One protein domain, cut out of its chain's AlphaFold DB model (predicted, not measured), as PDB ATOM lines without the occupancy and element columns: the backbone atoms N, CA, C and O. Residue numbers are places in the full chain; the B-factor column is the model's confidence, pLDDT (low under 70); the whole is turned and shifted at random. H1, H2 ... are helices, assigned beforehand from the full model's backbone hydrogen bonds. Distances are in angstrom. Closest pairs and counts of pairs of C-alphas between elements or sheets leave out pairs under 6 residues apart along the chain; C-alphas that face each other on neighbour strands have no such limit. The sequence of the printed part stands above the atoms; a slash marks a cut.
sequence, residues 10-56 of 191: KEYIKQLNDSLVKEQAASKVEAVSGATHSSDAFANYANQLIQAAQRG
ATOM      1  N   LYS A  10       0.733   0.946 -41.529       90.81
ATOM      2  CA  LYS A  10       1.653   2.047 -41.837       90.81
ATOM      3  C   LYS A  10       1.264   2.799 -43.117       90.81
ATOM      4  O   LYS A  10       1.470   4.004 -43.209       90.81
ATOM      5  N   GLU A  11       0.742   2.080 -44.107       91.25
ATOM      6  CA  GLU A  11       0.432   2.617 -45.429       91.25
ATOM      7  C   GLU A  11      -0.900   3.372 -45.405       91.25
ATOM      8  O   GLU A  11      -0.930   4.528 -45.823       91.25
ATOM      9  N   TYR A  12      -1.968   2.782 -44.847       92.31
ATOM     10  CA  TYR A  12      -3.260   3.474 -44.783       92.31
ATOM     11  C   TYR A  12      -3.216   4.674 -43.826       92.31
ATOM     12  O   TYR A  12      -3.778   5.712 -44.148       92.31
ATOM     13  N   ILE A  13      -2.489   4.600 -42.699       93.75
ATOM     14  CA  ILE A  13      -2.353   5.742 -41.773       93.75
ATOM     15  C   ILE A  13      -1.679   6.921 -42.477       93.75
ATOM     16  O   ILE A  13      -2.098   8.064 -42.304       93.75
ATOM     17  N   LYS A  14      -0.645   6.663 -43.288       94.00
ATOM     18  CA  LYS A  14       0.003   7.725 -44.063       94.00
ATOM     19  C   LYS A  14      -0.975   8.348 -45.063       94.00
ATOM     20  O   LYS A  14      -1.066   9.567 -45.118       94.00
ATOM     21  N   GLN A  15      -1.717   7.527 -45.807       94.25
ATOM     22  CA  GLN A  15      -2.699   8.007 -46.787       94.25
ATOM     23  C   GLN A  15      -3.793   8.867 -46.144       94.25
ATOM     24  O   GLN A  15      -4.113   9.930 -46.666       94.25
ATOM     25  N   LEU A  16      -4.323   8.443 -44.994       95.06
ATOM     26  CA  LEU A  16      -5.350   9.182 -44.257       95.06
ATOM     27  C   LEU A  16      -4.832  10.534 -43.749       95.06
ATOM     28  O   LEU A  16      -5.508  11.546 -43.914       95.06
ATOM     29  N   ASN A  17      -3.613  10.578 -43.200       94.75
ATOM     30  CA  ASN A  17      -2.991  11.836 -42.774       94.75
ATOM     31  C   ASN A  17      -2.725  12.780 -43.953       94.75
ATOM     32  O   ASN A  17      -3.064  13.958 -43.873       94.75
ATOM     33  N   ASP A  18      -2.156  12.270 -45.050       94.38
ATOM     34  CA  ASP A  18      -1.913  13.070 -46.256       94.38
ATOM     35  C   ASP A  18      -3.238  13.626 -46.816       94.38
ATOM     36  O   ASP A  18      -3.310  14.794 -47.202       94.38
ATOM     37  N   SER A  19      -4.299  12.809 -46.810       93.75
ATOM     38  CA  SER A  19      -5.650  13.199 -47.228       93.75
ATOM     39  C   SER A  19      -6.225  14.298 -46.334       93.75
ATOM     40  O   SER A  19      -6.644  15.335 -46.835       93.75
ATOM     41  N   LEU A  20      -6.156  14.144 -45.008       93.88
ATOM     42  CA  LEU A  20      -6.632  15.162 -44.070       93.88
ATOM     43  C   LEU A  20      -5.908  16.502 -44.250       93.88
ATOM     44  O   LEU A  20      -6.551  17.548 -44.263       93.88
ATOM     45  N   VAL A  21      -4.582  16.475 -44.416       93.00
ATOM     46  CA  VAL A  21      -3.783  17.688 -44.652       93.00
ATOM     47  C   VAL A  21      -4.170  18.357 -45.966       93.00
ATOM     48  O   VAL A  21      -4.218  19.585 -46.033       93.00
ATOM     49  N   LYS A  22      -4.461  17.580 -47.010       91.56
ATOM     50  CA  LYS A  22      -4.871  18.118 -48.307       91.56
ATOM     51  C   LYS A  22      -6.280  18.709 -48.266       91.56
ATOM     52  O   LYS A  22      -6.485  19.816 -48.752       91.56
ATOM     53  N   GLU A  23      -7.238  17.966 -47.722       89.62
ATOM     54  CA  GLU A  23      -8.659  18.313 -47.799       89.62
ATOM     55  C   GLU A  23      -9.090  19.296 -46.704       89.62
ATOM     56  O   GLU A  23     -10.103  19.973 -46.860       89.62
ATOM     57  N   GLN A  24      -8.347  19.372 -45.590       87.44
ATOM     58  CA  GLN A  24      -8.638  20.226 -44.424       87.44
ATOM     59  C   GLN A  24     -10.050  20.023 -43.830       87.44
ATOM     60  O   GLN A  24     -10.523  20.820 -43.020       87.44
ATOM     61  N   ALA A  25     -10.726  18.936 -44.206       86.31
ATOM     62  CA  ALA A  25     -12.078  18.600 -43.795       86.31
ATOM     63  C   ALA A  25     -12.193  17.084 -43.633       86.31
ATOM     64  O   ALA A  25     -12.047  16.328 -44.591       86.31
ATOM     65  N   ALA A  26     -12.484  16.632 -42.413       88.38
ATOM     66  CA  ALA A  26     -12.552  15.206 -42.109       88.38
ATOM     67  C   ALA A  26     -13.636  14.454 -42.900       88.38
ATOM     68  O   ALA A  26     -13.436  13.300 -43.256       88.38
ATOM     69  N   SER A  27     -14.751  15.113 -43.238       82.00
ATOM     70  CA  SER A  27     -15.821  14.528 -44.062       82.00
ATOM     71  C   SER A  27     -15.402  14.240 -45.508       82.00
ATOM     72  O   SER A  27     -16.080  13.478 -46.189       82.00
ATOM     73  N   LYS A  28     -14.295  14.834 -45.975       84.94
ATOM     74  CA  LYS A  28     -13.722  14.621 -47.312       84.94
ATOM     75  C   LYS A  28     -12.596  13.584 -47.330       84.94
ATOM     76  O   LYS A  28     -12.040  13.296 -48.387       84.94
ATOM     77  N   VAL A  29     -12.223  13.035 -46.173       88.31
ATOM     78  CA  VAL A  29     -11.213  11.979 -46.107       88.31
ATOM     79  C   VAL A  29     -11.846  10.681 -46.597       88.31
ATOM     80  O   VAL A  29     -12.651  10.066 -45.905       88.31
ATOM     81  N   GLU A  30     -11.487  10.269 -47.811       85.75
ATOM     82  CA  GLU A  30     -11.987   9.024 -48.391       85.75
ATOM     83  C   GLU A  30     -11.442   7.782 -47.677       85.75
ATOM     84  O   GLU A  30     -10.283   7.724 -47.252       85.75
ATOM     85  N   ALA A  31     -12.283   6.752 -47.609       88.56
ATOM     86  CA  ALA A  31     -11.913   5.479 -47.020       88.56
ATOM     87  C   ALA A  31     -10.852   4.748 -47.854       88.56
ATOM     88  O   ALA A  31     -10.959   4.614 -49.076       88.56
ATOM     89  N   VAL A  32      -9.841   4.194 -47.181       90.75
ATOM     90  CA  VAL A  32      -8.826   3.355 -47.827       90.75
ATOM     91  C   VAL A  32      -9.386   1.948 -48.023       90.75
ATOM     92  O   VAL A  32      -9.788   1.281 -47.065       90.75
ATOM     93  N   SER A  33      -9.385   1.456 -49.265       88.06
ATOM     94  CA  SER A  33      -9.879   0.112 -49.585       88.06
ATOM     95  C   SER A  33      -9.158  -0.964 -48.764       88.06
ATOM     96  O   SER A  33      -7.932  -1.077 -48.792       88.06
ATOM     97  N   GLY A  34      -9.927  -1.779 -48.038       86.88
ATOM     98  CA  GLY A  34      -9.392  -2.806 -47.137       86.88
ATOM     99  C   GLY A  34      -9.061  -2.321 -45.719       86.88
ATOM    100  O   GLY A  34      -8.613  -3.131 -44.906       86.88
ATOM    101  N   ALA A  35      -9.303  -1.040 -45.422       90.62
ATOM    102  CA  ALA A  35      -9.154  -0.410 -44.111       90.62
ATOM    103  C   ALA A  35     -10.299   0.586 -43.815       90.62
ATOM    104  O   ALA A  35     -10.083   1.600 -43.152       90.62
ATOM    105  N   THR A  36     -11.515   0.305 -44.300       90.44
ATOM    106  CA  THR A  36     -12.683   1.197 -44.187       90.44
ATOM    107  C   THR A  36     -12.964   1.594 -42.738       90.44
ATOM    108  O   THR A  36     -12.855   2.768 -42.420       90.44
ATOM    109  N   HIS A  37     -13.117   0.630 -41.821       89.12
ATOM    110  CA  HIS A  37     -13.356   0.935 -40.402       89.12
ATOM    111  C   HIS A  37     -12.267   1.809 -39.758       89.12
ATOM    112  O   HIS A  37     -12.556   2.666 -38.929       89.12
ATOM    113  N   SER A  38     -10.995   1.603 -40.122       92.56
ATOM    114  CA  SER A  38      -9.900   2.449 -39.627       92.56
ATOM    115  C   SER A  38      -9.945   3.854 -40.225       92.56
ATOM    116  O   SER A  38      -9.523   4.804 -39.571       92.56
ATOM    117  N   SER A  39     -10.452   3.984 -41.450       94.00
ATOM    118  CA  SER A  39     -10.634   5.266 -42.129       94.00
ATOM    119  C   SER A  39     -11.787   6.059 -41.518       94.00
ATOM    120  O   SER A  39     -11.616   7.242 -41.247       94.00
ATOM    121  N   ASP A  40     -12.906   5.401 -41.211       92.44
ATOM    122  CA  ASP A  40     -14.073   6.034 -40.585       92.44
ATOM    123  C   ASP A  40     -13.734   6.530 -39.172       92.44
ATOM    124  O   ASP A  40     -13.952   7.696 -38.842       92.44
ATOM    125  N   ALA A  41     -13.064   5.691 -38.369       94.19
ATOM    126  CA  ALA A  41     -12.580   6.088 -37.046       94.19
ATOM    127  C   ALA A  41     -11.587   7.262 -37.122       94.19
ATOM    128  O   ALA A  41     -11.650   8.188 -36.312       94.19
ATOM    129  N   PHE A  42     -10.685   7.249 -38.111       95.56
ATOM    130  CA  PHE A  42      -9.777   8.366 -38.352       95.56
ATOM    131  C   PHE A  42     -10.544   9.648 -38.694       95.56
ATOM    132  O   PHE A  42     -10.257  10.685 -38.100       95.56
ATOM    133  N   ALA A  43     -11.528   9.592 -39.597       94.56
ATOM    134  CA  ALA A  43     -12.341  10.747 -39.973       94.56
ATOM    135  C   ALA A  43     -13.117  11.309 -38.769       94.56
ATOM    136  O   ALA A  43     -13.105  12.519 -38.544       94.56
ATOM    137  N   ASN A  44     -13.713  10.451 -37.940       95.50
ATOM    138  CA  ASN A  44     -14.363  10.863 -36.697       95.50
ATOM    139  C   ASN A  44     -13.409  11.634 -35.770       95.50
ATOM    140  O   ASN A  44     -13.667  12.793 -35.430       95.50
ATOM    141  N   TYR A  45     -12.272  11.044 -35.402       95.94
ATOM    142  CA  TYR A  45     -11.352  11.683 -34.455       95.94
ATOM    143  C   TYR A  45     -10.670  12.921 -35.042       95.94
ATOM    144  O   TYR A  45     -10.499  13.921 -34.343       95.94
ATOM    145  N   ALA A  46     -10.349  12.899 -36.336       95.69
ATOM    146  CA  ALA A  46      -9.869  14.074 -37.050       95.69
ATOM    147  C   ALA A  46     -10.898  15.209 -37.013       95.69
ATOM    148  O   ALA A  46     -10.520  16.357 -36.787       95.69
ATOM    149  N   ASN A  47     -12.193  14.910 -37.177       94.75
ATOM    150  CA  ASN A  47     -13.235  15.925 -37.069       94.75
ATOM    151  C   ASN A  47     -13.265  16.530 -35.664       94.75
ATOM    152  O   ASN A  47     -13.193  17.748 -35.548       94.75
ATOM    153  N   GLN A  48     -13.277  15.711 -34.609       94.94
ATOM    154  CA  GLN A  48     -13.278  16.207 -33.227       94.94
ATOM    155  C   GLN A  48     -12.075  17.123 -32.935       94.94
ATOM    156  O   GLN A  48     -12.240  18.180 -32.322       94.94
ATOM    157  N   LEU A  49     -10.887  16.776 -33.446       94.94
ATOM    158  CA  LEU A  49      -9.684  17.610 -33.349       94.94
ATOM    159  C   LEU A  49      -9.805  18.921 -34.138       94.94
ATOM    160  O   LEU A  49      -9.451  19.973 -33.611       94.94
ATOM    161  N   ILE A  50     -10.334  18.890 -35.366       92.62
ATOM    162  CA  ILE A  50     -10.593  20.102 -36.161       92.62
ATOM    163  C   ILE A  50     -11.563  21.031 -35.420       92.62
ATOM    164  O   ILE A  50     -11.312  22.232 -35.328       92.62
ATOM    165  N   GLN A  51     -12.631  20.481 -34.837       92.12
ATOM    166  CA  GLN A  51     -13.612  21.252 -34.073       92.12
ATOM    167  C   GLN A  51     -13.002  21.881 -32.813       92.12
ATOM    168  O   GLN A  51     -13.289  23.034 -32.491       92.12
ATOM    169  N   ALA A  52     -12.143  21.148 -32.102       93.00
ATOM    170  CA  ALA A  52     -11.397  21.688 -30.969       93.00
ATOM    171  C   ALA A  52     -10.442  22.809 -31.413       93.00
ATOM    172  O   ALA A  52     -10.469  23.899 -30.840       93.00
ATOM    173  N   ALA A  53      -9.697  22.604 -32.503       92.25
ATOM    174  CA  ALA A  53      -8.788  23.599 -33.065       92.25
ATOM    175  C   ALA A  53      -9.510  24.890 -33.491       92.25
ATOM    176  O   ALA A  53      -9.035  25.982 -33.187       92.25
ATOM    177  N   GLN A  54     -10.689  24.790 -34.115       89.00
ATOM    178  CA  GLN A  54     -11.520  25.949 -34.474       89.00
ATOM    179  C   GLN A  54     -11.981  26.758 -33.254       89.00
ATOM    180  O   GLN A  54     -12.186  27.966 -33.359       89.00
ATOM    181  N   ARG A  55     -12.116  26.112 -32.090       89.25
ATOM    182  CA  ARG A  55     -12.428  26.765 -30.810       89.25
ATOM    183  C   ARG A  55     -11.187  27.209 -30.029       89.25
ATOM    184  O   ARG A  55     -11.339  27.791 -28.958       89.25
ATOM    185  N   GLY A  56      -9.979  26.925 -30.523       92.62
ATOM    186  CA  GLY A  56      -8.735  27.112 -29.770       92.62
ATOM    187  C   GLY A  56      -8.632  26.220 -28.527       92.62
ATOM    188  O   GLY A  56      -7.876  26.531 -27.610       92.62
TER     189      GLY A  56
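AT A GLANCE: This is residues 10 to 56 of the 191 residues of the protein "Major membrane immunogen, membrane-anchored lipoprotein" of Listeria grayi (UniProt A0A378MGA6). Two helices, H1 and the longer H2, run the same way at a slant to each other, and the stretch between them, residues 24 to 35, folds back along one side of the pair from the end of H1 to the start of H2. Residues 51 to 56, of which 51 to 54 belong to H2, stick out at one end of this elongated shape. The printed part has 47 residues, with two named helices in the order H1, H2 and no named strand; the class is all helix. It is compact, with a radius of gyration of the C-alphas of 10.4 A, and spans 34 by 18 by 17 A.

IN THESE COORDINATES: H1 takes residues 10 to 23 and is 20.2 A long from first to last C-alpha; it begins with C-alpha 10 at (1.653, 2.047, -41.837). Residues 24 to 35 hold no named element. H2 takes residues 36 to 54 and is 26.6 A long, from C-alpha 36 at (-12.683, 1.197, -44.187) to C-alpha 54 at (-11.520, 25.949, -34.474).

HOW THE PARTS SIT: H1 and H2 only just touch, with 3 pairs of C-alphas within 8 A. Their closest C-alphas are those of Leu 16 and Ser 39, 6.9 A apart. H1 touches H2 with residues 16 to 20 alone, and H2 touches H1 with residues 39 to 46 alone. The two run the same way at a steep tilt of 41 degrees, 11.8 A from centre to centre. In H1 and H2 every O i to N i+4 pair is within hydrogen-bond range.

THE WHOLE: The two C-alphas farthest apart are those of Gly 34 and Gly 56, at 34.6 A. The link from H1 to H2, 12 residues, is long. The printed part has no cut. Its mean pLDDT is 91.6, and no printed residue is under 70.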